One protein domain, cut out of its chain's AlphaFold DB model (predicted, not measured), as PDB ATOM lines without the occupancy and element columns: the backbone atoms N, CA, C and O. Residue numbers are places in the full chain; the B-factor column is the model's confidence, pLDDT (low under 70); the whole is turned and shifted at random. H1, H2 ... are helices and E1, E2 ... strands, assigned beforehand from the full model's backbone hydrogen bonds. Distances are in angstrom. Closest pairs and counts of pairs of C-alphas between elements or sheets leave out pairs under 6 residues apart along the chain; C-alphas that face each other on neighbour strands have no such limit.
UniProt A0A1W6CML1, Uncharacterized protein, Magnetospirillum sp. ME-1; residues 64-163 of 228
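Overview. This is residues 64 to 163 of the 228 residues of an uncharacterized protein of Magnetospirillum sp. ME-1 (UniProt A0A1W6CML1). A five-stranded sheet, E1 to E5, curls like part of a barrel round one long helix, H2, which runs along the length of the domain. The short helix H1 sits where H2 begins, and the short helix H3 where H2 ends. The printed part has 100 residues, with named elements in the order H1 H2 H3 E1 E2 E3 E4 E5; the sheet runs E1 - E2 - E3 - E4 - E5, all antiparallel, and the class is mixed, helices and strands. The whole is compact, with a radius of gyration of the C-alphas of 13.3 A, and its outline is elongated, 40 by 22 by 22 A.

Arrangement. Start at residues 64 to 65, which pair in parallel with residues 145 to 146 of E4, residues 142 to 155. Next comes H1, residues 68 to 75, on the sheet at a height over the sheet of 8.7 A; its closest C-alphas to E4 are those of Leu 75 and Lys 142, 6.0 A apart. H2, residues 79 to 102, touches H1 with residues 79 to 83 alone, about perpendicular at 85 degrees; the closest C-alphas are those of Ala 72 and Ile 79, 5.3 A. The strongly twisted sheet curls round H2, whose closest C-alphas to E5, residues 158 to 163, are those of Asp 94 and Val 160, 4.9 A. H3, residues 106 to 112, touches residues 97 to 101 of H2 alone, at a steep tilt of 57 degrees, opposite ways; C-alphas 100 and 107 are closest, 6.4 A. H2 and H3 are on one face of the sheet, making two layers, helices over one face; H1 and H3 are apart. In H1, H2 and H3 every O i to N i+4 pair is within hydrogen-bond range. Then read the meander, each strand the antiparallel neighbour of the one before: E1, residues 117 to 121, E2, residues 124 to 128, E3, residues 132 to 139, E4 and E5. Look within hydrogen-bond range for N 119 and O 126, 2.8 A, in the hairpin E1 and E2; N 134 and O 127, 2.8 A, in E2 and E3; N 135 and O 146, 2.8 A, in E3 and E4; N 153 and O 160, 2.9 A, in E4 and E5. E4 bends by 72 degrees at residue 149, pairing with E3 before the bend and with E5 over residues 150 to 155.

Along the chain. Find C-alpha 68 at (-24.704, -12.899, 2.471), where H1 begins. From C-alpha 79 at (-29.674, -10.338, 0.135), H2 runs 35.1 A to C-alpha 102. E3 spans 22.4 A and E4 33.0 A; E5 ends at C-alpha 163, (-28.018, -24.319, 8.453).

Size, cuts and confidence. The C-alphas of Gly 76 and Gly 104 are the two farthest apart, 40.3 A. The printed part has no cut, and the links between named elements are tight. The mean pLDDT of the printed part is 78.3; 13 residues are under 70, among them 120 to 125.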
ATOM      1  N   ILE A  64     -16.400 -19.060  -2.924       80.06
ATOM      2  CA  ILE A  64     -16.947 -19.296  -1.580       80.06
ATOM      3  C   ILE A  64     -17.083 -17.966  -0.837       80.06
ATOM      4  O   ILE A  64     -16.121 -17.201  -0.760       80.06
ATOM      5  N   GLU A  65     -18.250 -17.718  -0.249       84.88
ATOM      6  CA  GLU A  65     -18.538 -16.533   0.566       84.88
ATOM      7  C   GLU A  65     -19.153 -16.941   1.903       84.88
ATOM      8  O   GLU A  65     -19.921 -17.890   1.955       84.88
ATOM      9  N   PHE A  66     -18.852 -16.222   2.985       83.50
ATOM     10  CA  PHE A  66     -19.512 -16.408   4.291       83.50
ATOM     11  C   PHE A  66     -20.481 -15.263   4.630       83.50
ATOM     12  O   PHE A  66     -21.257 -15.349   5.577       83.50
ATOM     13  N   ASP A  67     -20.405 -14.166   3.874       85.56
ATOM     14  CA  ASP A  67     -21.211 -12.969   4.057       85.56
ATOM     15  C   ASP A  67     -22.281 -12.916   2.962       85.56
ATOM     16  O   ASP A  67     -21.971 -12.880   1.768       85.56
ATOM     17  N   VAL A  68     -23.549 -12.902   3.376       86.12
ATOM     18  CA  VAL A  68     -24.704 -12.899   2.471       86.12
ATOM     19  C   VAL A  68     -24.747 -11.632   1.606       86.12
ATOM     20  O   VAL A  68     -25.219 -11.692   0.472       86.12
ATOM     21  N   ALA A  69     -24.230 -10.497   2.089       87.69
ATOM     22  CA  ALA A  69     -24.132  -9.274   1.296       87.69
ATOM     23  C   ALA A  69     -23.094  -9.421   0.175       87.69
ATOM     24  O   ALA A  69     -23.408  -9.176  -0.986       87.69
ATOM     25  N   LYS A  70     -21.898  -9.941   0.483       86.81
ATOM     26  CA  LYS A  70     -20.863 -10.204  -0.538       86.81
ATOM     27  C   LYS A  70     -21.298 -11.262  -1.547       86.81
ATOM     28  O   LYS A  70     -21.008 -11.149  -2.737       86.81
ATOM     29  N   ALA A  71     -22.015 -12.276  -1.074       85.50
ATOM     30  CA  ALA A  71     -22.672 -13.267  -1.910       85.50
ATOM     31  C   ALA A  71     -23.683 -12.619  -2.869       85.50
ATOM     32  O   ALA A  71     -23.661 -12.901  -4.068       85.50
ATOM     33  N   ALA A  72     -24.539 -11.730  -2.358       87.25
ATOM     34  CA  ALA A  72     -25.527 -11.003  -3.149       87.25
ATOM     35  C   ALA A  72     -24.864 -10.123  -4.218       87.25
ATOM     36  O   ALA A  72     -25.254 -10.194  -5.385       87.25
ATOM     37  N   ASP A  73     -23.806  -9.396  -3.854       89.50
ATOM     38  CA  ASP A  73     -23.017  -8.579  -4.780       89.50
ATOM     39  C   ASP A  73     -22.375  -9.432  -5.884       89.50
ATOM     40  O   ASP A  73     -22.504  -9.132  -7.073       89.50
ATOM     41  N   ALA A  74     -21.727 -10.545  -5.519       82.25
ATOM     42  CA  ALA A  74     -21.092 -11.449  -6.478       82.25
ATOM     43  C   ALA A  74     -22.111 -12.043  -7.468       82.25
ATOM     44  O   ALA A  74     -21.861 -12.096  -8.682       82.25
ATOM     45  N   LEU A  75     -23.282 -12.438  -6.961       81.00
ATOM     46  CA  LEU A  75     -24.392 -12.987  -7.738       81.00
ATOM     47  C   LEU A  75     -25.190 -11.923  -8.507       81.00
ATOM     48  O   LEU A  75     -25.972 -12.287  -9.387       81.00
ATOM     49  N   GLY A  76     -24.999 -10.631  -8.215       87.06
ATOM     50  CA  GLY A  76     -25.781  -9.535  -8.791       87.06
ATOM     51  C   GLY A  76     -27.267  -9.619  -8.430       87.06
ATOM     52  O   GLY A  76     -28.119  -9.489  -9.305       87.06
ATOM     53  N   THR A  77     -27.584  -9.914  -7.167       90.25
ATOM     54  CA  THR A  77     -28.962 -10.080  -6.672       90.25
ATOM     55  C   THR A  77     -29.149  -9.438  -5.296       90.25
ATOM     56  O   THR A  77     -28.241  -8.804  -4.772       90.25
ATOM     57  N   THR A  78     -30.337  -9.560  -4.700       92.12
ATOM     58  CA  THR A  78     -30.618  -9.021  -3.360       92.12
ATOM     59  C   THR A  78     -30.263 -10.022  -2.261       92.12
ATOM     60  O   THR A  78     -30.400 -11.232  -2.442       92.12
ATOM     61  N   ILE A  79     -29.899  -9.520  -1.075       90.12
ATOM     62  CA  ILE A  79     -29.674 -10.338   0.135       90.12
ATOM     63  C   ILE A  79     -30.870 -11.261   0.405       90.12
ATOM     64  O   ILE A  79     -30.693 -12.446   0.680       90.12
ATOM     65  N   SER A  80     -32.096 -10.741   0.285       88.88
ATOM     66  CA  SER A  80     -33.321 -11.521   0.489       88.88
ATOM     67  C   SER A  80     -33.453 -12.681  -0.501       88.88
ATOM     68  O   SER A  80     -33.937 -13.748  -0.128       88.88
ATOM     69  N   MET A  81     -33.009 -12.501  -1.748       83.75
ATOM     70  CA  MET A  81     -32.998 -13.579  -2.737       83.75
ATOM     71  C   MET A  81     -31.934 -14.631  -2.414       83.75
ATOM     72  O   MET A  81     -32.231 -15.819  -2.490       83.75
ATOM     73  N   VAL A  82     -30.728 -14.222  -2.002       87.69
ATOM     74  CA  VAL A  82     -29.673 -15.163  -1.577       87.69
ATOM     75  C   VAL A  82     -30.155 -16.035  -0.422       87.69
ATOM     76  O   VAL A  82     -30.009 -17.251  -0.490       87.69
ATOM     77  N   LYS A  83     -30.781 -15.437   0.600       87.12
ATOM     78  CA  LYS A  83     -31.343 -16.183   1.740       87.12
ATOM     79  C   LYS A  83     -32.363 -17.225   1.284       87.12
ATOM     80  O   LYS A  83     -32.224 -18.392   1.628       87.12
ATOM     81  N   ARG A  84     -33.313 -16.827   0.433       83.69
ATOM     82  CA  ARG A  84     -34.333 -17.733  -0.116       83.69
ATOM     83  C   ARG A  84     -33.726 -18.891  -0.913       83.69
ATOM     84  O   ARG A  84     -34.157 -20.029  -0.765       83.69
ATOM     85  N   LEU A  85     -32.749 -18.612  -1.774       81.56
ATOM     86  CA  LEU A  85     -32.083 -19.643  -2.575       81.56
ATOM     87  C   LEU A  85     -31.275 -20.604  -1.695       81.56
ATOM     88  O   LEU A  85     -31.283 -21.807  -1.937       81.56
ATOM     89  N   ALA A  86     -30.618 -20.086  -0.656       84.69
ATOM     90  CA  ALA A  86     -29.909 -20.908   0.314       84.69
ATOM     91  C   ALA A  86     -30.877 -21.797   1.113       84.69
ATOM     92  O   ALA A  86     -30.608 -22.981   1.265       84.69
ATOM     93  N   GLU A  87     -32.027 -21.273   1.551       81.62
ATOM     94  CA  GLU A  87     -33.091 -22.062   2.200       81.62
ATOM     95  C   GLU A  87     -33.596 -23.196   1.294       81.62
ATOM     96  O   GLU A  87     -33.710 -24.340   1.730       81.62
ATOM     97  N   GLN A  88     -33.845 -22.909   0.012       75.81
ATOM     98  CA  GLN A  88     -34.247 -23.927  -0.964       75.81
ATOM     99  C   GLN A  88     -33.172 -25.001  -1.157       75.81
ATOM    100  O   GLN A  88     -33.490 -26.187  -1.227       75.81
ATOM    101  N   ALA A  89     -31.902 -24.598  -1.229       77.62
ATOM    102  CA  ALA A  89     -30.789 -25.529  -1.320       77.62
ATOM    103  C   ALA A  89     -30.679 -26.403  -0.058       77.62
ATOM    104  O   ALA A  89     -30.459 -27.601  -0.188       77.62
ATOM    105  N   THR A  90     -30.905 -25.858   1.140       78.38
ATOM    106  CA  THR A  90     -30.912 -26.639   2.390       78.38
ATOM    107  C   THR A  90     -31.985 -27.729   2.380       78.38
ATOM    108  O   THR A  90     -31.661 -28.880   2.648       78.38
ATOM    109  N   ILE A  91     -33.217 -27.419   1.959       72.31
ATOM    110  CA  ILE A  91     -34.303 -28.419   1.840       72.31
ATOM    111  C   ILE A  91     -33.889 -29.580   0.922       72.31
ATOM    112  O   ILE A  91     -34.185 -30.748   1.172       72.31
ATOM    113  N   ILE A  92     -33.190 -29.261  -0.165       65.12
ATOM    114  CA  ILE A  92     -32.683 -30.256  -1.106       65.12
ATOM    115  C   ILE A  92     -31.593 -31.133  -0.460       65.12
ATOM    116  O   ILE A  92     -31.556 -32.347  -0.681       65.12
ATOM    117  N   LEU A  93     -30.713 -30.532   0.342       73.19
ATOM    118  CA  LEU A  93     -29.660 -31.242   1.070       73.19
ATOM    119  C   LEU A  93     -30.224 -32.159   2.160       73.19
ATOM    120  O   LEU A  93     -29.707 -33.262   2.326       73.19
ATOM    121  N   ASP A  94     -31.316 -31.770   2.819       76.06
ATOM    122  CA  ASP A  94     -32.047 -32.639   3.750       76.06
ATOM    123  C   ASP A  94     -32.505 -33.921   3.047       76.06
ATOM    124  O   ASP A  94     -32.273 -35.028   3.532       76.06
ATOM    125  N   GLY A  95     -33.049 -33.793   1.832       69.88
ATOM    126  CA  GLY A  95     -33.409 -34.942   1.001       69.88
ATOM    127  C   GLY A  95     -32.223 -35.866   0.686       69.88
ATOM    128  O   GLY A  95     -32.388 -37.088   0.649       69.88
ATOM    129  N   ALA A  96     -31.016 -35.318   0.501       73.50
ATOM    130  CA  ALA A  96     -29.806 -36.116   0.295       73.50
ATOM    131  C   ALA A  96     -29.385 -36.874   1.568       73.50
ATOM    132  O   ALA A  96     -29.002 -38.041   1.479       73.50
ATOM    133  N   LEU A  97     -29.513 -36.253   2.745       79.50
ATOM    134  CA  LEU A  97     -29.270 -36.914   4.031       79.50
ATOM    135  C   LEU A  97     -30.288 -38.036   4.291       79.50
ATOM    136  O   LEU A  97     -29.927 -39.104   4.785       79.50
ATOM    137  N   TRP A  98     -31.551 -37.838   3.909       76.50
ATOM    138  CA  TRP A  98     -32.587 -38.871   4.017       76.50
ATOM    139  C   TRP A  98     -32.283 -40.068   3.116       76.50
ATOM    140  O   TRP A  98     -32.391 -41.217   3.550       76.50
ATOM    141  N   ALA A  99     -31.870 -39.806   1.873       70.75
ATOM    142  CA  ALA A  99     -31.475 -40.848   0.932       70.75
ATOM    143  C   ALA A  99     -30.245 -41.630   1.424       70.75
ATOM    144  O   ALA A  99     -30.236 -42.858   1.338       70.75
ATOM    145  N   ASP A 100     -29.243 -40.944   1.986       82.38
ATOM    146  CA  ASP A 100     -28.080 -41.590   2.606       82.38
ATOM    147  C   ASP A 100     -28.496 -42.503   3.761       82.38
ATOM    148  O   ASP A 100     -28.095 -43.667   3.801       82.38
ATOM    149  N   ARG A 101     -29.370 -42.031   4.661       81.31
ATOM    150  CA  ARG A 101     -29.880 -42.854   5.765       81.31
ATOM    151  C   ARG A 101     -30.564 -44.122   5.263       81.31
ATOM    152  O   ARG A 101     -30.277 -45.204   5.771       81.31
ATOM    153  N   ALA A 102     -31.432 -44.005   4.258       78.62
ATOM    154  CA  ALA A 102     -32.099 -45.157   3.650       78.62
ATOM    155  C   ALA A 102     -31.105 -46.146   3.003       78.62
ATOM    156  O   ALA A 102     -31.387 -47.340   2.932       78.62
ATOM    157  N   ALA A 103     -29.936 -45.663   2.571       78.69
ATOM    158  CA  ALA A 103     -28.858 -46.448   1.975       78.69
ATOM    159  C   ALA A 103     -27.801 -46.958   2.983       78.69
ATOM    160  O   ALA A 103     -26.804 -47.547   2.564       78.69
ATOM    161  N   GLY A 104     -27.998 -46.765   4.294       81.38
ATOM    162  CA  GLY A 104     -27.094 -47.257   5.347       81.38
ATOM    163  C   GLY A 104     -26.284 -46.182   6.085       81.38
ATOM    164  O   GLY A 104     -25.482 -46.520   6.960       81.38
ATOM    165  N   GLY A 105     -26.501 -44.900   5.774       84.88
ATOM    166  CA  GLY A 105     -26.061 -43.762   6.588       84.88
ATOM    167  C   GLY A 105     -24.548 -43.530   6.637       84.88
ATOM    168  O   GLY A 105     -24.035 -43.073   7.659       84.88
ATOM    169  N   GLU A 106     -23.800 -43.918   5.601       85.81
ATOM    170  CA  GLU A 106     -22.338 -43.778   5.584       85.81
ATOM    171  C   GLU A 106     -21.910 -42.307   5.521       85.81
ATOM    172  O   GLU A 106     -21.018 -41.910   6.273       85.81
ATOM    173  N   LEU A 107     -22.550 -41.480   4.682       81.88
ATOM    174  CA  LEU A 107     -22.202 -40.058   4.599       81.88
ATOM    175  C   LEU A 107     -22.474 -39.373   5.936       81.88
ATOM    176  O   LEU A 107     -21.621 -38.643   6.433       81.88
ATOM    177  N   MET A 108     -23.617 -39.661   6.559       83.44
ATOM    178  CA  MET A 108     -23.936 -39.147   7.888       83.44
ATOM    179  C   MET A 108     -22.921 -39.573   8.948       83.44
ATOM    180  O   MET A 108     -22.490 -38.726   9.726       83.44
ATOM    181  N   ARG A 109     -22.516 -40.851   8.985       84.06
ATOM    182  CA  ARG A 109     -21.504 -41.324   9.945       84.06
ATOM    183  C   ARG A 109     -20.181 -40.588   9.783       84.06
ATOM    184  O   ARG A 109     -19.580 -40.214  10.783       84.06
ATOM    185  N   ARG A 110     -19.759 -40.336   8.545       82.00
ATOM    186  CA  ARG A 110     -18.545 -39.567   8.248       82.00
ATOM    187  C   ARG A 110     -18.681 -38.111   8.684       82.00
ATOM    188  O   ARG A 110     -17.802 -37.609   9.372       82.00
ATOM    189  N   ILE A 111     -19.808 -37.456   8.400       79.62
ATOM    190  CA  ILE A 111     -20.054 -36.080   8.869       79.62
ATOM    191  C   ILE A 111     -20.055 -36.013  10.403       79.62
ATOM    192  O   ILE A 111     -19.457 -35.113  10.984       79.62
ATOM    193  N   GLN A 112     -20.687 -36.978  11.075       79.31
ATOM    194  CA  GLN A 112     -20.710 -37.074  12.539       79.31
ATOM    195  C   GLN A 112     -19.335 -37.380  13.142       79.31
ATOM    196  O   GLN A 112     -19.043 -36.917  14.242       79.31
ATOM    197  N   ALA A 113     -18.486 -38.121  12.426       77.44
ATOM    198  CA  ALA A 113     -17.082 -38.328  12.777       77.44
ATOM    199  C   ALA A 113     -16.218 -37.074  12.560       77.44
ATOM    200  O   ALA A 113     -15.025 -37.100  12.856       77.44
ATOM    201  N   GLY A 114     -16.821 -35.989  12.069       69.38
ATOM    202  CA  GLY A 114     -16.127 -34.766  11.723       69.38
ATOM    203  C   GLY A 114     -15.330 -34.934  10.440       69.38
ATOM    204  O   GLY A 114     -14.145 -34.663  10.416       69.38
ATOM    205  N   GLU A 115     -15.925 -35.464   9.376       73.62
ATOM    206  CA  GLU A 115     -15.356 -35.368   8.035       73.62
ATOM    207  C   GLU A 115     -16.126 -34.336   7.219       73.62
ATOM    208  O   GLU A 115     -17.354 -34.251   7.282       73.62
ATOM    209  N   VAL A 116     -15.404 -33.611   6.360       71.94
ATOM    210  CA  VAL A 116     -16.043 -32.800   5.326       71.94
ATOM    211  C   VAL A 116     -16.501 -33.722   4.213       71.94
ATOM    212  O   VAL A 116     -15.700 -34.257   3.442       71.94
ATOM    213  N   VAL A 117     -17.810 -33.881   4.105       76.62
ATOM    214  CA  VAL A 117     -18.425 -34.752   3.116       76.62
ATOM    215  C   VAL A 117     -19.106 -33.923   2.048       76.62
ATOM    216  O   VAL A 117     -19.759 -32.913   2.302       76.62
ATOM    217  N   GLU A 118     -18.954 -34.375   0.815       76.56
ATOM    218  CA  GLU A 118     -19.678 -33.822  -0.309       76.56
ATOM    219  C   GLU A 118     -21.101 -34.382  -0.357       76.56
ATOM    220  O   GLU A 118     -21.306 -35.569  -0.613       76.56
ATOM    221  N   LEU A 119     -22.086 -33.510  -0.158       71.19
ATOM    222  CA  LEU A 119     -23.495 -33.818  -0.355       71.19
ATOM    223  C   LEU A 119     -23.880 -33.461  -1.790       71.19
ATOM    224  O   LEU A 119     -23.768 -32.309  -2.215       71.19
ATOM    225  N   ARG A 120     -24.323 -34.463  -2.552       65.81
ATOM    226  CA  ARG A 120     -24.718 -34.303  -3.955       65.81
ATOM    227  C   ARG A 120     -26.221 -34.440  -4.103       65.81
ATOM    228  O   ARG A 120     -26.786 -35.455  -3.703       65.81
ATOM    229  N   PHE A 121     -26.840 -33.483  -4.785       51.16
ATOM    230  CA  PHE A 121     -28.219 -33.608  -5.238       51.16
ATOM    231  C   PHE A 121     -28.368 -33.061  -6.655       51.16
ATOM    232  O   PHE A 121     -28.324 -31.852  -6.887       51.16
ATOM    233  N   GLY A 122     -28.545 -33.964  -7.620       56.31
ATOM    234  CA  GLY A 122     -28.557 -33.598  -9.034       56.31
ATOM    235  C   GLY A 122     -27.274 -32.857  -9.422       56.31
ATOM    236  O   GLY A 122     -26.190 -33.437  -9.389       56.31
ATOM    237  N   THR A 123     -27.433 -31.587  -9.782       50.94
ATOM    238  CA  THR A 123     -26.392 -30.615 -10.140       50.94
ATOM    239  C   THR A 123     -25.770 -29.898  -8.943       50.94
ATOM    240  O   THR A 123     -24.657 -29.388  -9.029       50.94
ATOM    241  N   ALA A 124     -26.474 -29.833  -7.817       49.75
ATOM    242  CA  ALA A 124     -26.031 -29.079  -6.661       49.75
ATOM    243  C   ALA A 124     -25.020 -29.896  -5.848       49.75
ATOM    244  O   ALA A 124     -25.258 -31.060  -5.505       49.75
ATOM    245  N   ARG A 125     -23.896 -29.259  -5.517       66.38
ATOM    246  CA  ARG A 125     -22.911 -29.772  -4.570       66.38
ATOM    247  C   ARG A 125     -22.926 -28.886  -3.341       66.38
ATOM    248  O   ARG A 125     -22.678 -27.689  -3.455       66.38
ATOM    249  N   ALA A 126     -23.138 -29.492  -2.186       72.38
ATOM    250  CA  ALA A 126     -22.741 -28.895  -0.931       72.38
ATOM    251  C   ALA A 126     -21.581 -29.670  -0.327       72.38
ATOM    252  O   ALA A 126     -21.321 -30.828  -0.657       72.38
ATOM    253  N   LEU A 127     -20.883 -29.009   0.575       77.75
ATOM    254  CA  LEU A 127     -19.989 -29.672   1.506       77.75
ATOM    255  C   LEU A 127     -20.609 -29.510   2.884       77.75
ATOM    256  O   LEU A 127     -21.066 -28.418   3.210       77.75
ATOM    257  N   ALA A 128     -20.633 -30.565   3.674       77.75
ATOM    258  CA  ALA A 128     -21.116 -30.512   5.040       77.75
ATOM    259  C   ALA A 128     -20.082 -31.142   5.964       77.75
ATOM    260  O   ALA A 128     -19.477 -32.157   5.627       77.75
ATOM    261  N   SER A 129     -19.907 -30.516   7.118       76.06
ATOM    262  CA  SER A 129     -19.247 -31.078   8.286       76.06
ATOM    263  C   SER A 129     -20.201 -31.032   9.483       76.06
ATOM    264  O   SER A 129     -21.338 -30.565   9.379       76.06
ATOM    265  N   SER A 130     -19.737 -31.517  10.632       74.75
ATOM    266  CA  SER A 130     -20.484 -31.533  11.890       74.75
ATOM    267  C   SER A 130     -20.904 -30.136  12.379       74.75
ATOM    268  O   SER A 130     -21.917 -30.010  13.072       74.75
ATOM    269  N   ASP A 131     -20.150 -29.092  12.021       76.69
ATOM    270  CA  ASP A 131     -20.304 -27.736  12.551       76.69
ATOM    271  C   ASP A 131     -20.448 -26.621  11.494       76.69
ATOM    272  O   ASP A 131     -20.692 -25.459  11.847       76.69
ATOM    273  N   TRP A 132     -20.358 -26.939  10.200       80.12
ATOM    274  CA  TRP A 132     -20.565 -25.985   9.104       80.12
ATOM    275  C   TRP A 132     -20.929 -26.673   7.780       80.12
ATOM    276  O   TRP A 132     -20.700 -27.864   7.592       80.12
ATOM    277  N   ALA A 133     -21.486 -25.908   6.841       83.38
ATOM    278  CA  ALA A 133     -21.788 -26.337   5.481       83.38
ATOM    279  C   ALA A 133     -21.449 -25.248   4.449       83.38
ATOM    280  O   ALA A 133     -21.467 -24.057   4.748       83.38
ATOM    281  N   PHE A 134     -21.168 -25.662   3.217       83.50
ATOM    282  CA  PHE A 134     -21.044 -24.808   2.040       83.50
ATOM    283  C   PHE A 134     -22.227 -25.076   1.117       83.50
ATOM    284  O   PHE A 134     -22.252 -26.085   0.414       83.50
ATOM    285  N   ILE A 135     -23.213 -24.187   1.151       86.25
ATOM    286  CA  ILE A 135     -24.503 -24.347   0.482       86.25
ATOM    287  C   ILE A 135     -24.431 -23.714  -0.911       86.25
ATOM    288  O   ILE A 135     -24.086 -22.535  -1.021       86.25
ATOM    289  N   PRO A 136     -24.764 -24.442  -1.985       81.56
ATOM    290  CA  PRO A 136     -24.757 -23.879  -3.325       81.56
ATOM    291  C   PRO A 136     -25.894 -22.871  -3.496       81.56
ATOM    292  O   PRO A 136     -27.066 -23.196  -3.315       81.56
ATOM    293  N   VAL A 137     -25.543 -21.648  -3.894       83.44
ATOM    294  CA  VAL A 137     -26.489 -20.589  -4.250       83.44
ATOM    295  C   VAL A 137     -26.220 -20.162  -5.685       83.44
ATOM    296  O   VAL A 137     -25.126 -19.698  -6.010       83.44
ATOM    297  N   ALA A 138     -27.229 -20.302  -6.542       79.94
ATOM    298  CA  ALA A 138     -27.127 -19.986  -7.960       79.94
ATOM    299  C   ALA A 138     -28.120 -18.891  -8.367       79.94
ATOM    300  O   ALA A 138     -29.295 -18.937  -8.008       79.94
ATOM    301  N   ASN A 139     -27.649 -17.923  -9.152       76.12
ATOM    302  CA  ASN A 139     -28.476 -16.906  -9.796       76.12
ATOM    303  C   ASN A 139     -28.069 -16.779 -11.271       76.12
ATOM    304  O   ASN A 139     -27.028 -16.203 -11.598       76.12
ATOM    305  N   GLY A 140     -28.884 -17.342 -12.164       70.56
ATOM    306  CA  GLY A 140     -28.535 -17.460 -13.579       70.56
ATOM    307  C   GLY A 140     -27.262 -18.303 -13.773       70.56
ATOM    308  O   GLY A 140     -27.179 -19.384 -13.195       70.56
ATOM    309  N   PRO A 141     -26.265 -17.842 -14.555       66.88
ATOM    310  CA  PRO A 141     -25.034 -18.598 -14.801       66.88
ATOM    311  C   PRO A 141     -24.043 -18.556 -13.627       66.88
ATOM    312  O   PRO A 141     -23.030 -19.249 -13.652       66.88
ATOM    313  N   LYS A 142     -24.281 -17.712 -12.615       68.50
ATOM    314  CA  LYS A 142     -23.366 -17.550 -11.484       68.50
ATOM    315  C   LYS A 142     -23.761 -18.489 -10.356       68.50
ATOM    316  O   LYS A 142     -24.895 -18.433  -9.886       68.50
ATOM    317  N   THR A 143     -22.795 -19.262  -9.872       76.19
ATOM    318  CA  THR A 143     -22.941 -20.096  -8.677       76.19
ATOM    319  C   THR A 143     -21.858 -19.741  -7.670       76.19
ATOM    320  O   THR A 143     -20.690 -19.582  -8.028       76.19
ATOM    321  N   ILE A 144     -22.253 -19.623  -6.410       79.25
ATOM    322  CA  ILE A 144     -21.344 -19.493  -5.273       79.25
ATOM    323  C   ILE A 144     -21.656 -20.580  -4.248       79.25
ATOM    324  O   ILE A 144     -22.756 -21.131  -4.218       79.25
ATOM    325  N   LEU A 145     -20.701 -20.841  -3.370       84.12
ATOM    326  CA  LEU A 145     -20.900 -21.656  -2.183       84.12
ATOM    327  C   LEU A 145     -20.979 -20.736  -0.963       84.12
ATOM    328  O   LEU A 145     -19.999 -20.084  -0.603       84.12
ATOM    329  N   LEU A 146     -22.148 -20.673  -0.332       86.69
ATOM    330  CA  LEU A 146     -22.361 -19.914   0.892       86.69
ATOM    331  C   LEU A 146     -21.941 -20.755   2.101       86.69
ATOM    332  O   LEU A 146     -22.564 -21.766   2.416       86.69
ATOM    333  N   ALA A 147     -20.886 -20.326   2.780       85.75
ATOM    334  CA  ALA A 147     -20.434 -20.884   4.042       85.75
ATOM    335  C   ALA A 147     -21.415 -20.507   5.155       85.75
ATOM    336  O   ALA A 147     -21.605 -19.325   5.446       85.75
ATOM    337  N   ALA A 148     -22.006 -21.503   5.801       83.12
ATOM    338  CA  ALA A 148     -22.930 -21.327   6.907       83.12
ATOM    339  C   ALA A 148     -22.561 -22.267   8.065       83.12
ATOM    340  O   ALA A 148     -22.159 -23.404   7.825       83.12
ATOM    341  N   PRO A 149     -22.712 -21.839   9.328       79.69
ATOM    342  CA  PRO A 149     -22.769 -22.763  10.454       79.69
ATOM    343  C   PRO A 149     -23.893 -23.768  10.217       79.69
ATOM    344  O   PRO A 149     -24.994 -23.375   9.823       79.69
ATOM    345  N   ALA A 150     -23.613 -25.041  10.463       78.75
ATOM    346  CA  ALA A 150     -24.562 -26.109  10.218       78.75
ATOM    347  C   ALA A 150     -24.479 -27.160  11.317       78.75
ATOM    348  O   ALA A 150     -23.436 -27.327  11.947       78.75
ATOM    349  N   ARG A 151     -25.585 -27.860  11.552       80.25
ATOM    350  CA  ARG A 151     -25.622 -29.077  12.361       80.25
ATOM    351  C   ARG A 151     -26.529 -30.083  11.689       80.25
ATOM    352  O   ARG A 151     -27.572 -29.709  11.164       80.25
ATOM    353  N   ILE A 152     -26.163 -31.355  11.763       77.94
ATOM    354  CA  ILE A 152     -27.097 -32.423  11.422       77.94
ATOM    355  C   ILE A 152     -27.909 -32.743  12.670       77.94
ATOM    356  O   ILE A 152     -27.357 -33.149  13.693       77.94
ATOM    357  N   LEU A 153     -29.218 -32.543  12.583       82.25
ATOM    358  CA  LEU A 153     -30.164 -32.942  13.613       82.25
ATOM    359  C   LEU A 153     -30.851 -34.221  13.156       82.25
ATOM    360  O   LEU A 153     -31.323 -34.289  12.024       82.25
ATOM    361  N   ASP A 154     -30.918 -35.223  14.028       77.50
ATOM    362  CA  ASP A 154     -31.728 -36.407  13.760       77.50
ATOM    363  C   ASP A 154     -33.170 -36.116  14.200       77.50
ATOM    364  O   ASP A 154     -33.478 -36.126  15.392       77.50
ATOM    365  N   GLY A 155     -34.026 -35.726  13.251       69.25
ATOM    366  CA  GLY A 155     -35.427 -35.393  13.506       69.25
ATOM    367  C   GLY A 155     -36.345 -36.614  13.417       69.25
ATOM    368  O   GLY A 155     -35.988 -37.632  12.828       69.25
ATOM    369  N   GLU A 156     -37.571 -36.495  13.936       66.88
ATOM    370  CA  GLU A 156     -38.574 -37.579  13.882       66.88
ATOM    371  C   GLU A 156     -38.910 -38.019  12.445       66.88
ATOM    372  O   GLU A 156     -39.196 -39.191  12.207       66.88
ATOM    373  N   ALA A 157     -38.836 -37.098  11.479       72.50
ATOM    374  CA  ALA A 157     -39.067 -37.372  10.061       72.50
ATOM    375  C   ALA A 157     -37.788 -37.744   9.283       72.50
ATOM    376  O   ALA A 157     -37.875 -38.083   8.105       72.50
ATOM    377  N   GLY A 158     -36.612 -37.691   9.918       74.25
ATOM    378  CA  GLY A 158     -35.320 -37.934   9.281       74.25
ATOM    379  C   GLY A 158     -34.260 -36.873   9.609       74.25
ATOM    380  O   GLY A 158     -34.550 -35.877  10.278       74.25
ATOM    381  N   PRO A 159     -33.014 -37.086   9.150       79.19
ATOM    382  CA  PRO A 159     -31.905 -36.174   9.392       79.19
ATOM    383  C   PRO A 159     -32.084 -34.865   8.621       79.19
ATOM    384  O   PRO A 159     -32.397 -34.882   7.435       79.19
ATOM    385  N   VAL A 160     -31.850 -33.732   9.270       83.31
ATOM    386  CA  VAL A 160     -31.930 -32.404   8.645       83.31
ATOM    387  C   VAL A 160     -30.649 -31.621   8.889       83.31
ATOM    388  O   VAL A 160     -30.036 -31.722   9.953       83.31
ATOM    389  N   LEU A 161     -30.242 -30.841   7.897       79.19
ATOM    390  CA  LEU A 161     -29.153 -29.885   7.959       79.19
ATOM    391  C   LEU A 161     -29.704 -28.553   8.491       79.19
ATOM    392  O   LEU A 161     -30.178 -27.710   7.733       79.19
ATOM    393  N   ASP A 162     -29.613 -28.331   9.805       80.94
ATOM    394  CA  ASP A 162     -29.890 -27.018  10.405       80.94
ATOM    395  C   ASP A 162     -28.758 -26.056  10.037       80.94
ATOM    396  O   ASP A 162     -27.756 -25.958  10.750       80.94
ATOM    397  N   ALA A 163     -28.908 -25.376   8.899       72.06
ATOM    398  CA  ALA A 163     -28.018 -24.319   8.453       72.06
ATOM    399  C   ALA A 163     -28.702 -22.952   8.557       72.06
ATOM    400  O   ALA A 163     -29.680 -22.655   7.868       72.06
TER     401      ALA A 163